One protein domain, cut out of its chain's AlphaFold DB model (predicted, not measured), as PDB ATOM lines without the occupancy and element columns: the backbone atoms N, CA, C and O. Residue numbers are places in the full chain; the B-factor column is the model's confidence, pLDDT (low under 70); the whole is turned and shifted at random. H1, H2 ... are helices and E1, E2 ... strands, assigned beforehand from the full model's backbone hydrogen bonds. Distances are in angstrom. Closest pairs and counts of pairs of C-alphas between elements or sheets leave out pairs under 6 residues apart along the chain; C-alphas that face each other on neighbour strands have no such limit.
ATOM      1  N   GLY A   8     -54.385  39.748  17.742       95.69
ATOM      2  CA  GLY A   8     -53.737  38.614  18.405       95.69
ATOM      3  C   GLY A   8     -52.445  39.007  19.121       95.69
ATOM      4  O   GLY A   8     -52.212  38.566  20.247       95.69
ATOM      5  N   ASP A   9     -51.662  39.922  18.538       96.62
ATOM      6  CA  ASP A   9     -50.456  40.462  19.170       96.62
ATOM      7  C   ASP A   9     -50.780  41.178  20.484       96.62
ATOM      8  O   ASP A   9     -50.140  40.913  21.502       96.62
ATOM      9  N   ALA A  10     -51.802  42.039  20.495       95.94
ATOM     10  CA  ALA A  10     -52.207  42.773  21.693       95.94
ATOM     11  C   ALA A  10     -52.665  41.828  22.817       95.94
ATOM     12  O   ALA A  10     -52.252  41.982  23.969       95.94
ATOM     13  N   LEU A  11     -53.459  40.804  22.487       97.00
ATOM     14  CA  LEU A  11     -53.901  39.782  23.441       97.00
ATOM     15  C   LEU A  11     -52.735  38.926  23.953       97.00
ATOM     16  O   LEU A  11     -52.651  38.625  25.148       97.00
ATOM     17  N   TYR A  12     -51.796  38.569  23.076       97.56
ATOM     18  CA  TYR A  12     -50.583  37.864  23.472       97.56
ATOM     19  C   TYR A  12     -49.724  38.716  24.408       97.56
ATOM     20  O   TYR A  12     -49.239  38.204  25.421       97.56
ATOM     21  N   VAL A  13     -49.543  40.003  24.100       96.88
ATOM     22  CA  VAL A  13     -48.773  40.928  24.935       96.88
ATOM     23  C   VAL A  13     -49.427  41.086  26.299       96.88
ATOM     24  O   VAL A  13     -48.743  40.923  27.310       96.88
ATOM     25  N   TRP A  14     -50.746  41.273  26.346       97.00
ATOM     26  CA  TRP A  14     -51.502  41.327  27.595       97.00
ATOM     27  C   TRP A  14     -51.244  40.095  28.469       97.00
ATOM     28  O   TRP A  14     -50.909  40.216  29.648       97.00
ATOM     29  N   LYS A  15     -51.345  38.899  27.879       96.50
ATOM     30  CA  LYS A  15     -51.180  37.626  28.589       96.50
ATOM     31  C   LYS A  15     -49.747  37.378  29.069       96.50
ATOM     32  O   LYS A  15     -49.560  36.847  30.161       96.50
ATOM     33  N   ASN A  16     -48.740  37.727  28.265       97.00
ATOM     34  CA  ASN A  16     -47.346  37.326  28.512       97.00
ATOM     35  C   ASN A  16     -46.477  38.424  29.135       97.00
ATOM     36  O   ASN A  16     -45.485  38.113  29.794       97.00
ATOM     37  N   TYR A  17     -46.829  39.692  28.931       97.19
ATOM     38  CA  TYR A  17     -46.046  40.845  29.383       97.19
ATOM     39  C   TYR A  17     -46.858  41.816  30.246       97.19
ATOM     40  O   TYR A  17     -46.263  42.570  31.013       97.19
ATOM     41  N   GLY A  18     -48.189  41.753  30.200       97.38
ATOM     42  CA  GLY A  18     -49.074  42.637  30.951       97.38
ATOM     43  C   GLY A  18     -49.298  43.977  30.254       97.38
ATOM     44  O   GLY A  18     -49.157  44.088  29.039       97.38
ATOM     45  N   ILE A  19     -49.671  44.991  31.030       97.81
ATOM     46  CA  ILE A  19     -49.961  46.342  30.538       97.81
ATOM     47  C   ILE A  19     -49.560  47.382  31.581       97.81
ATOM     48  O   ILE A  19     -49.450  47.074  32.769       97.81
ATOM     49  N   VAL A  20     -49.349  48.620  31.143       97.88
ATOM     50  CA  VAL A  20     -49.103  49.775  32.009       97.88
ATOM     51  C   VAL A  20     -50.049  50.921  31.643       97.88
ATOM     52  O   VAL A  20     -50.500  50.980  30.499       97.88
ATOM     53  N   PRO A  21     -50.374  51.824  32.582       97.38
ATOM     54  CA  PRO A  21     -51.054  53.073  32.256       97.38
ATOM     55  C   PRO A  21     -50.207  53.955  31.326       97.38
ATOM     56  O   PRO A  21     -48.981  53.969  31.438       97.38
ATOM     57  N   GLU A  22     -50.865  54.749  30.483       96.12
ATOM     58  CA  GLU A  22     -50.224  55.713  29.571       96.12
ATOM     59  C   GLU A  22     -49.246  56.651  30.303       96.12
ATOM     60  O   GLU A  22     -48.119  56.862  29.864       96.12
ATOM     61  N   GLU A  23     -49.632  57.149  31.486       95.69
ATOM     62  CA  GLU A  23     -48.800  58.038  32.313       95.69
ATOM     63  C   GLU A  23     -47.490  57.397  32.812       95.69
ATOM     64  O   GLU A  23     -46.597  58.103  33.277       95.69
ATOM     65  N   VAL A  24     -47.368  56.068  32.729       97.31
ATOM     66  CA  VAL A  24     -46.157  55.326  33.104       97.31
ATOM     67  C   VAL A  24     -45.221  55.149  31.905       97.31
ATOM     68  O   VAL A  24     -44.005  55.156  32.084       97.31
ATOM     69  N   MET A  25     -45.760  54.981  30.694       96.56
ATOM     70  CA  MET A  25     -44.973  54.775  29.476       96.56
ATOM     71  C   MET A  25     -45.738  55.288  28.250       96.56
ATOM     72  O   MET A  25     -46.470  54.536  27.617       96.56
ATOM     73  N   ASN A  26     -45.517  56.555  27.897       95.88
ATOM     74  CA  ASN A  26     -46.181  57.210  26.762       95.88
ATOM     75  C   ASN A  26     -45.524  56.945  25.395       95.88
ATOM     76  O   ASN A  26     -46.043  57.338  24.359       95.88
ATOM     77  N   GLY A  27     -44.330  56.343  25.365       96.38
ATOM     78  CA  GLY A  27     -43.635  56.033  24.116       96.38
ATOM     79  C   GLY A  27     -43.138  57.236  23.300       96.38
ATOM     80  O   GLY A  27     -42.915  57.073  22.103       96.38
ATOM     81  N   LEU A  28     -42.976  58.424  23.897       97.31
ATOM     82  CA  LEU A  28     -42.611  59.677  23.206       97.31
ATOM     83  C   LEU A  28     -41.207  60.194  23.586       97.31
ATOM     84  O   LEU A  28     -41.012  61.376  23.858       97.31
ATOM     85  N   GLN A  29     -40.194  59.323  23.619       96.81
ATOM     86  CA  GLN A  29     -38.836  59.671  24.084       96.81
ATOM     87  C   GLN A  29     -37.950  60.357  23.019       96.81
ATOM     88  O   GLN A  29     -36.737  60.442  23.183       96.81
ATOM     89  N   TYR A  30     -38.543  60.864  21.936       96.31
ATOM     90  CA  TYR A  30     -37.838  61.464  20.790       96.31
ATOM     91  C   TYR A  30     -38.291  62.900  20.469       96.31
ATOM     92  O   TYR A  30     -38.006  63.408  19.391       96.31
ATOM     93  N   GLY A  31     -38.954  63.578  21.415       96.25
ATOM     94  CA  GLY A  31     -39.218  65.023  21.335       96.25
ATOM     95  C   GLY A  31     -40.468  65.440  20.554       96.25
ATOM     96  O   GLY A  31     -40.610  66.621  20.255       96.25
ATOM     97  N   GLU A  32     -41.369  64.505  20.258       96.56
ATOM     98  CA  GLU A  32     -42.644  64.773  19.584       96.56
ATOM     99  C   GLU A  32     -43.826  64.723  20.562       96.56
ATOM    100  O   GLU A  32     -43.805  63.995  21.554       96.56
ATOM    101  N   GLU A  33     -44.895  65.453  20.244       94.19
ATOM    102  CA  GLU A  33     -46.157  65.426  21.005       94.19
ATOM    103  C   GLU A  33     -47.070  64.255  20.598       94.19
ATOM    104  O   GLU A  33     -48.079  63.983  21.247       94.19
ATOM    105  N   SER A  34     -46.731  63.559  19.508       94.31
ATOM    106  CA  SER A  34     -47.492  62.429  18.977       94.31
ATOM    107  C   SER A  34     -46.586  61.384  18.322       94.31
ATOM    108  O   SER A  34     -45.386  61.592  18.112       94.31
ATOM    109  N   HIS A  35     -47.150  60.215  18.012       94.69
ATOM    110  CA  HIS A  35     -46.382  59.140  17.400       94.69
ATOM    111  C   HIS A  35     -46.021  59.431  15.939       94.69
ATOM    112  O   HIS A  35     -46.882  59.436  15.063       94.69
ATOM    113  N   VAL A  36     -44.723  59.622  15.677       95.12
ATOM    114  CA  VAL A  36     -44.148  59.823  14.339       95.12
ATOM    115  C   VAL A  36     -42.990  58.844  14.168       95.12
ATOM    116  O   VAL A  36     -41.828  59.152  14.411       95.12
ATOM    117  N   HIS A  37     -43.307  57.609  13.781       95.62
ATOM    118  CA  HIS A  37     -42.346  56.499  13.809       95.62
ATOM    119  C   HIS A  37     -41.530  56.318  12.525       95.62
ATOM    120  O   HIS A  37     -40.814  55.331  12.410       95.62
ATOM    121  N   ASN A  38     -41.585  57.253  11.571       95.38
ATOM    122  CA  ASN A  38     -40.849  57.130  10.303       95.38
ATOM    123  C   ASN A  38     -39.336  56.941  10.515       95.38
ATOM    124  O   ASN A  38     -38.719  56.100   9.864       95.38
ATOM    125  N   GLU A  39     -38.737  57.702  11.437       96.50
ATOM    126  CA  GLU A  39     -37.309  57.577  11.752       96.50
ATOM    127  C   GLU A  39     -36.999  56.260  12.477       96.50
ATOM    128  O   GLU A  39     -36.091  55.532  12.070       96.50
ATOM    129  N   LEU A  40     -37.794  55.922  13.499       96.56
ATOM    130  CA  LEU A  40     -37.682  54.668  14.246       96.56
ATOM    131  C   LEU A  40     -37.771  53.448  13.316       96.56
ATOM    132  O   LEU A  40     -36.913  52.563  13.380       96.56
ATOM    133  N   ASP A  41     -38.772  53.405  12.431       96.00
ATOM    134  CA  ASP A  41     -38.953  52.318  11.468       96.00
ATOM    135  C   ASP A  41     -37.757  52.221  10.518       96.00
ATOM    136  O   ASP A  41     -37.182  51.142  10.356       96.00
ATOM    137  N   ALA A  42     -37.300  53.341   9.949       96.50
ATOM    138  CA  ALA A  42     -36.140  53.351   9.062       96.50
ATOM    139  C   ALA A  42     -34.870  52.829   9.761       96.50
ATOM    140  O   ALA A  42     -34.166  51.969   9.210       96.50
ATOM    141  N   ALA A  43     -34.602  53.292  10.986       96.62
ATOM    142  CA  ALA A  43     -33.449  52.881  11.782       96.62
ATOM    143  C   ALA A  43     -33.501  51.385  12.138       96.62
ATOM    144  O   ALA A  43     -32.547  50.640  11.881       96.62
ATOM    145  N   LEU A  44     -34.633  50.913  12.668       96.62
ATOM    146  CA  LEU A  44     -34.818  49.517  13.062       96.62
ATOM    147  C   LEU A  44     -34.819  48.573  11.848       96.62
ATOM    148  O   LEU A  44     -34.209  47.503  11.884       96.62
ATOM    149  N   SER A  45     -35.439  48.984  10.741       95.88
ATOM    150  CA  SER A  45     -35.452  48.259   9.466       95.88
ATOM    151  C   SER A  45     -34.043  48.105   8.895       95.88
ATOM    152  O   SER A  45     -33.655  46.995   8.518       95.88
ATOM    153  N   GLY A  46     -33.237  49.173   8.887       96.81
ATOM    154  CA  GLY A  46     -31.831  49.117   8.477       96.81
ATOM    155  C   GLY A  46     -30.999  48.175   9.351       96.81
ATOM    156  O   GLY A  46     -30.215  47.365   8.835       96.81
ATOM    157  N   TYR A  47     -31.223  48.221  10.668       96.81
ATOM    158  CA  TYR A  47     -30.572  47.336  11.628       96.81
ATOM    159  C   TYR A  47     -30.901  45.865  11.349       96.81
ATOM    160  O   TYR A  47     -30.007  45.066  11.066       96.81
ATOM    161  N   VAL A  48     -32.186  45.500  11.346       95.44
ATOM    162  CA  VAL A  48     -32.630  44.110  11.165       95.44
ATOM    163  C   VAL A  48     -32.268  43.568   9.785       95.44
ATOM    164  O   VAL A  48     -31.781  42.442   9.705       95.44
ATOM    165  N   LYS A  49     -32.400  44.351   8.704       96.44
ATOM    166  CA  LYS A  49     -31.959  43.929   7.357       96.44
ATOM    167  C   LYS A  49     -30.478  43.541   7.337       96.44
ATOM    168  O   LYS A  49     -30.105  42.551   6.708       96.44
ATOM    169  N   SER A  50     -29.637  44.276   8.064       95.94
ATOM    170  CA  SER A  50     -28.206  43.975   8.175       95.94
ATOM    171  C   SER A  50     -27.936  42.678   8.942       95.94
ATOM    172  O   SER A  50     -27.027  41.931   8.572       95.94
ATOM    173  N   ILE A  51     -28.740  42.381   9.970       96.25
ATOM    174  CA  ILE A  51     -28.676  41.115  10.715       96.25
ATOM    175  C   ILE A  51     -29.124  39.941   9.840       96.25
ATOM    176  O   ILE A  51     -28.423  38.933   9.779       96.25
ATOM    177  N   VAL A  52     -30.239  40.087   9.117       95.81
ATOM    178  CA  VAL A  52     -30.787  39.054   8.219       95.81
ATOM    179  C   VAL A  52     -29.815  38.715   7.087       95.81
ATOM    180  O   VAL A  52     -29.655  37.543   6.759       95.81
ATOM    181  N   ARG A  53     -29.090  39.706   6.546       96.94
ATOM    182  CA  ARG A  53     -28.021  39.478   5.553       96.94
ATOM    183  C   ARG A  53     -26.906  38.557   6.074       96.94
ATOM    184  O   ARG A  53     -26.174  37.991   5.272       96.94
ATOM    185  N   ASN A  54     -26.763  38.424   7.395       96.69
ATOM    186  CA  ASN A  54     -25.814  37.536   8.065       96.69
ATOM    187  C   ASN A  54     -24.369  37.629   7.515       96.69
ATOM    188  O   ASN A  54     -23.783  36.615   7.131       96.69
ATOM    189  N   PRO A  55     -23.753  38.831   7.482       95.12
ATOM    190  CA  PRO A  55     -22.436  39.028   6.863       95.12
ATOM    191  C   PRO A  55     -21.314  38.223   7.538       95.12
ATOM    192  O   PRO A  55     -20.293  37.950   6.919       95.12
ATOM    193  N   ASN A  56     -21.509  37.827   8.797       95.00
ATOM    194  CA  ASN A  56     -20.541  37.052   9.570       95.00
ATOM    195  C   ASN A  56     -20.754  35.531   9.450       95.00
ATOM    196  O   ASN A  56     -20.097  34.774  10.163       95.00
ATOM    197  N   GLY A  57     -21.727  35.071   8.654       97.06
ATOM    198  CA  GLY A  57     -22.117  33.659   8.554       97.06
ATOM    199  C   GLY A  57     -22.789  33.086   9.813       97.06
ATOM    200  O   GLY A  57     -23.328  31.984   9.772       97.06
ATOM    201  N   LYS A  58     -22.831  33.838  10.917       96.69
ATOM    202  CA  LYS A  58     -23.559  33.525  12.152       96.69
ATOM    203  C   LYS A  58     -24.124  34.791  12.795       96.69
ATOM    204  O   LYS A  58     -23.504  35.858  12.755       96.69
ATOM    205  N   LEU A  59     -25.258  34.643  13.476       96.44
ATOM    206  CA  LEU A  59     -25.845  35.724  14.263       96.44
ATOM    207  C   LEU A  59     -24.968  36.046  15.479       96.44
ATOM    208  O   LEU A  59     -24.468  35.150  16.162       96.44
ATOM    209  N   SER A  60     -24.796  37.337  15.770       95.31
ATOM    210  CA  SER A  60     -24.116  37.770  16.992       95.31
ATOM    211  C   SER A  60     -24.997  37.523  18.222       95.31
ATOM    212  O   SER A  60     -26.217  37.456  18.132       95.31
ATOM    213  N   THR A  61     -24.412  37.456  19.414       96.94
ATOM    214  CA  THR A  61     -25.194  37.455  20.665       96.94
ATOM    215  C   THR A  61     -25.721  38.848  21.030       96.94
ATOM    216  O   THR A  61     -26.549  38.986  21.930       96.94
ATOM    217  N   ALA A  62     -25.253  39.891  20.337       96.88
ATOM    218  CA  ALA A  62     -25.554  41.286  20.635       96.88
ATOM    219  C   ALA A  62     -26.795  41.821  19.907       96.88
ATOM    220  O   ALA A  62     -27.364  42.811  20.363       96.88
ATOM    221  N   TRP A  63     -27.235  41.194  18.806       96.69
ATOM    222  CA  TRP A  63     -28.216  41.821  17.912       96.69
ATOM    223  C   TRP A  63     -29.546  42.160  18.599       96.69
ATOM    224  O   TRP A  63     -30.107  43.226  18.370       96.69
ATOM    225  N   LYS A  64     -30.021  41.299  19.510       96.75
ATOM    226  CA  LYS A  64     -31.253  41.552  20.273       96.75
ATOM    227  C   LYS A  64     -31.124  42.773  21.180       96.75
ATOM    228  O   LYS A  64     -32.050  43.568  21.267       96.75
ATOM    229  N   LYS A  65     -29.969  42.929  21.839       97.88
ATOM    230  CA  LYS A  65     -29.693  44.088  22.701       97.88
ATOM    231  C   LYS A  65     -29.591  45.372  21.884       97.88
ATOM    232  O   LYS A  65     -30.092  46.390  22.331       97.88
ATOM    233  N   GLY A  66     -28.985  45.319  20.696       97.62
ATOM    234  CA  GLY A  66     -28.913  46.479  19.805       97.62
ATOM    235  C   GLY A  66     -30.285  46.901  19.276       97.62
ATOM    236  O   GLY A  66     -30.620  48.075  19.366       97.62
ATOM    237  N   ALA A  67     -31.111  45.951  18.823       97.38
ATOM    238  CA  ALA A  67     -32.489  46.239  18.418       97.38
ATOM    239  C   ALA A  67     -33.315  46.824  19.576       97.38
ATOM    240  O   ALA A  67     -33.986  47.835  19.395       97.38
ATOM    241  N   LYS A  68     -33.208  46.238  20.779       97.56
ATOM    242  CA  LYS A  68     -33.861  46.770  21.982       97.56
ATOM    243  C   LYS A  68     -33.383  48.186  22.304       97.56
ATOM    244  O   LYS A  68     -34.214  49.032  22.569       97.56
ATOM    245  N   GLY A  69     -32.079  48.456  22.230       98.12
ATOM    246  CA  GLY A  69     -31.532  49.788  22.499       98.12
ATOM    247  C   GLY A  69     -32.046  50.858  21.535       98.12
ATOM    248  O   GLY A  69     -32.300  51.974  21.968       98.12
ATOM    249  N   ILE A  70     -32.259  50.512  20.256       98.00
ATOM    250  CA  ILE A  70     -32.949  51.402  19.310       98.00
ATOM    251  C   ILE A  70     -34.380  51.638  19.798       98.00
ATOM    252  O   ILE A  70     -34.765  52.779  19.976       98.00
ATOM    253  N   ILE A  71     -35.151  50.585  20.079       97.44
ATOM    254  CA  ILE A  71     -36.549  50.726  20.519       97.44
ATOM    255  C   ILE A  71     -36.659  51.554  21.809       97.44
ATOM    256  O   ILE A  71     -37.457  52.484  21.857       97.44
ATOM    257  N   ASP A  72     -35.840  51.267  22.822       98.12
ATOM    258  CA  ASP A  72     -35.840  51.968  24.110       98.12
ATOM    259  C   ASP A  72     -35.515  53.460  23.950       98.12
ATOM    260  O   ASP A  72     -36.070  54.286  24.669       98.12
ATOM    261  N   ALA A  73     -34.641  53.821  23.002       98.00
ATOM    262  CA  ALA A  73     -34.281  55.216  22.762       98.00
ATOM    263  C   ALA A  73     -35.470  56.057  22.262       98.00
ATOM    264  O   ALA A  73     -35.525  57.245  22.559       98.00
ATOM    265  N   TYR A  74     -36.421  55.452  21.539       97.75
ATOM    266  CA  TYR A  74     -37.616  56.149  21.040       97.75
ATOM    267  C   TYR A  74     -38.833  55.935  21.951       97.75
ATOM    268  O   TYR A  74     -39.581  56.869  22.222       97.75
ATOM    269  N   LEU A  75     -39.059  54.715  22.435       97.62
ATOM    270  CA  LEU A  75     -40.292  54.349  23.142       97.62
ATOM    271  C   LEU A  75     -40.122  54.276  24.668       97.62
ATOM    272  O   LEU A  75     -41.105  54.141  25.391       97.62
ATOM    273  N   GLY A  76     -38.895  54.403  25.172       97.19
ATOM    274  CA  GLY A  76     -38.573  54.266  26.589       97.19
ATOM    275  C   GLY A  76     -38.366  52.817  27.023       97.19
ATOM    276  O   GLY A  76     -38.768  51.862  26.358       97.19
ATOM    277  N   GLU A  77     -37.712  52.647  28.171       96.94
ATOM    278  CA  GLU A  77     -37.530  51.328  28.769       96.94
ATOM    279  C   GLU A  77     -38.824  50.831  29.421       96.94
ATOM    280  O   GLU A  77     -39.494  51.560  30.152       96.94
ATOM    281  N   VAL A  78     -39.134  49.546  29.226       96.19
ATOM    282  CA  VAL A  78     -40.287  48.910  29.874       96.19
ATOM    283  C   VAL A  78     -40.125  48.947  31.404       96.19
ATOM    284  O   VAL A  78     -39.153  48.384  31.929       96.19
ATOM    285  N   PRO A  79     -41.075  49.546  32.147       96.94
ATOM    286  CA  PRO A  79     -40.994  49.652  33.597       96.94
ATOM    287  C   PRO A  79     -41.140  48.273  34.249       96.94
ATOM    288  O   PRO A  79     -42.041  47.493  33.938       96.94
ATOM    289  N   LYS A  80     -40.264  47.971  35.210       97.62
ATOM    290  CA  LYS A  80     -40.366  46.737  36.010       97.62
ATOM    291  C   LYS A  80     -41.454  46.844  37.075       97.62
ATOM    292  O   LYS A  80     -42.143  45.866  37.354       97.62
ATOM    293  N   GLU A  81     -41.586  48.031  37.658       98.06
ATOM    294  CA  GLU A  81     -42.562  48.366  38.688       98.06
ATOM    295  C   GLU A  81     -42.995  49.828  38.535       98.06
ATOM    296  O   GLU A  81     -42.210  50.665  38.089       98.06
ATOM    297  N   PHE A  82     -44.225  50.139  38.936       98.25
ATOM    298  CA  PHE A  82     -44.779  51.493  38.958       98.25
ATOM    299  C   PHE A  82     -45.835  51.624  40.060       98.25
ATOM    300  O   PHE A  82     -46.288  50.625  40.622       98.25
ATOM    301  N   THR A  83     -46.233  52.855  40.378       98.00
ATOM    302  CA  THR A  83     -47.320  53.131  41.325       98.00
ATOM    303  C   THR A  83     -48.505  53.709  40.569       98.00
ATOM    304  O   THR A  83     -48.356  54.714  39.886       98.00
ATOM    305  N   TYR A  84     -49.680  53.107  40.732       97.19
ATOM    306  CA  TYR A  84     -50.939  53.596  40.175       97.19
ATOM    307  C   TYR A  84     -51.975  53.691  41.295       97.19
ATOM    308  O   TYR A  84     -52.154  52.744  42.060       97.19
ATOM    309  N   GLN A  85     -52.605  54.860  41.448       95.19
ATOM    310  CA  GLN A  85     -53.598  55.130  42.504       95.19
ATOM    311  C   GLN A  85     -53.137  54.695  43.916       95.19
ATOM    312  O   GLN A  85     -53.880  54.089  44.687       95.19
ATOM    313  N   GLY A  86     -51.871  54.975  44.247       95.94
ATOM    314  CA  GLY A  86     -51.276  54.657  45.551       95.94
ATOM    315  C   GLY A  86     -50.911  53.183  45.771       95.94
ATOM    316  O   GLY A  86     -50.443  52.838  46.854       95.94
ATOM    317  N   LYS A  87     -51.084  52.310  44.769       97.50
ATOM    318  CA  LYS A  87     -50.698  50.892  44.827       97.50
ATOM    319  C   LYS A  87     -49.520  50.611  43.906       97.50
ATOM    320  O   LYS A  87     -49.463  51.115  42.789       97.50
ATOM    321  N   LYS A  88     -48.581  49.790  44.378       98.25
ATOM    322  CA  LYS A  88     -47.424  49.347  43.595       98.25
ATOM    323  C   LYS A  88     -47.814  48.160  42.710       98.25
ATOM    324  O   LYS A  88     -48.410  47.203  43.199       98.25
ATOM    325  N   HIS A  89     -47.438  48.211  41.439       98.50
ATOM    326  CA  HIS A  89     -47.728  47.196  40.433       98.50
ATOM    327  C   HIS A  89     -46.483  46.829  39.621       98.50
ATOM    328  O   HIS A  89     -45.556  47.623  39.487       98.50
ATOM    329  N   THR A  90     -46.493  45.627  39.051       98.56
ATOM    330  CA  THR A  90     -45.729  45.274  37.848       98.56
ATOM    331  C   THR A  90     -46.696  45.299  36.657       98.56
ATOM    332  O   THR A  90     -47.911  45.233  36.877       98.56
ATOM    333  N   PRO A  91     -46.221  45.320  35.398       98.31
ATOM    334  CA  PRO A  91     -47.121  45.248  34.244       98.31
ATOM    335  C   PRO A  91     -48.076  44.041  34.291       98.31
ATOM    336  O   PRO A  91     -49.270  44.155  34.016       98.31
ATOM    337  N   SER A  92     -47.572  42.880  34.723       97.50
ATOM    338  CA  SER A  92     -48.378  41.662  34.864       97.50
ATOM    339  C   SER A  92     -49.397  41.755  36.006       97.50
ATOM    340  O   SER A  92     -50.555  41.382  35.817       97.50
ATOM    341  N   SER A  93     -49.017  42.283  37.180       97.75
ATOM    342  CA  SER A  93     -49.965  42.397  38.299       97.75
ATOM    343  C   SER A  93     -51.038  43.460  38.052       97.75
ATOM    344  O   SER A  93     -52.162  43.321  38.533       97.75
ATOM    345  N   PHE A  94     -50.723  44.505  37.280       98.12
ATOM    346  CA  PHE A  94     -51.707  45.493  36.849       98.12
ATOM    347  C   PHE A  94     -52.716  44.890  35.869       98.12
ATOM    348  O   PHE A  94     -53.915  44.992  36.119       98.12
ATOM    349  N   ALA A  95     -52.259  44.159  34.845       97.19
ATOM    350  CA  ALA A  95     -53.143  43.437  33.925       97.19
ATOM    351  C   ALA A  95     -54.109  42.493  34.668       97.19
ATOM    352  O   ALA A  95     -55.312  42.504  34.410       97.19
ATOM    353  N   GLN A  96     -53.605  41.739  35.653       95.94
ATOM    354  CA  GLN A  96     -54.431  40.857  36.490       95.94
ATOM    355  C   GLN A  96     -55.499  41.626  37.280       95.94
ATOM    356  O   GLN A  96     -56.633  41.161  37.388       95.94
ATOM    357  N   SER A  97     -55.174  42.816  37.801       96.56
ATOM    358  CA  SER A  97     -56.135  43.636  38.553       96.56
ATOM    359  C   SER A  97     -57.294  44.177  37.709       96.56
ATOM    360  O   SER A  97     -58.334  44.515  38.270       96.56
ATOM    361  N   LEU A  98     -57.136  44.227  36.382       96.69
ATOM    362  CA  LEU A  98     -58.175  44.675  35.451       96.69
ATOM    363  C   LEU A  98     -59.177  43.560  35.109       96.69
ATOM    364  O   LEU A  98     -60.219  43.839  34.524       96.69
ATOM    365  N   GLY A  99     -58.886  42.305  35.475       95.62
ATOM    366  CA  GLY A  99     -59.813  41.179  35.324       95.62
ATOM    367  C   GLY A  99     -60.059  40.727  33.881       95.62
ATOM    368  O   GLY A  99     -60.977  39.947  33.644       95.62
TER     369      GLY A  99
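This is residues 8 to 99 of the 296 residues of an uncharacterized protein of bioreactor metagenome (UniProt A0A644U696). The model has two lobes along one long axis: at one end a small hairpin of two short strands, E1 and E2, with helix H4 next to it and helix H1 packed crosswise on H4, and at the other a helical hairpin, H2 and H3, whose tip sticks out with residues 52 to 58. Two stretches of chain, residues 18 to 37 and 76 to 81, run between the lobes. The printed part has 92 residues with four named helices and two named strands, in the order H1 H2 H3 E1 E2 H4; the sheet, order E1 - E2, is antiparallel and the class is mostly helix. The whole is loose, with a radius of gyration of the C-alphas of 16.2 A, and elongated, spanning 50 by 30 by 23 A.

Start at the sheet, where E1, residues 82 to 84, and E2, residues 87 to 89, form a hairpin; they are antiparallel, with 137 degrees between their directions. Look at N 82 and O 89, 2.9 A apart, and at N 89 and O 82, 2.8 A apart, both within hydrogen-bond range. A tight link of one residue leads from E2 to H4, residues 91 to 97. H4 and E1 are only just apart, their closest C-alphas 8.2 A from each other. Next find H1, residues 8 to 17, which touches H4; the closest C-alphas, those of Tyr 17 and Ser 92, are 6.0 A apart. The lines of H1 and H4 are about perpendicular, at 83 degrees. Now go to H2, residues 38 to 52, and H3, residues 63 to 75, which form a helical hairpin. They touch, the C-alphas of Leu 44 and Ala 67 being closest at 6.7 A, and run opposite ways at a shallow tilt of 3 degrees. H2 is apart from H1, from H4 and from both strands. In H1, H2 and H4 every O i to N i+4 pair is within hydrogen-bond range; in H3, 8 of 9 are.

Find C-alpha 82 at (-44.779, 51.493, 38.958), where E1 begins; E1 measures 6.6 A and E2 6.5 A. H4 spans 10.1 A and ends at C-alpha 97, (-56.135, 43.636, 38.553). H1 begins at C-alpha 8, (-53.737, 38.614, 18.405), and runs 13.6 A. H2, the longest helix, spans 20.8 A, and H3 18.2 A.

The two C-alphas farthest apart, those of Gly 57 and Gly 86, are 51.6 A apart. The printed part has no cut. The link from H1 to H2 is long, with 20 residues. The mean pLDDT of the printed part is 96.8, and no printed residue is under 70.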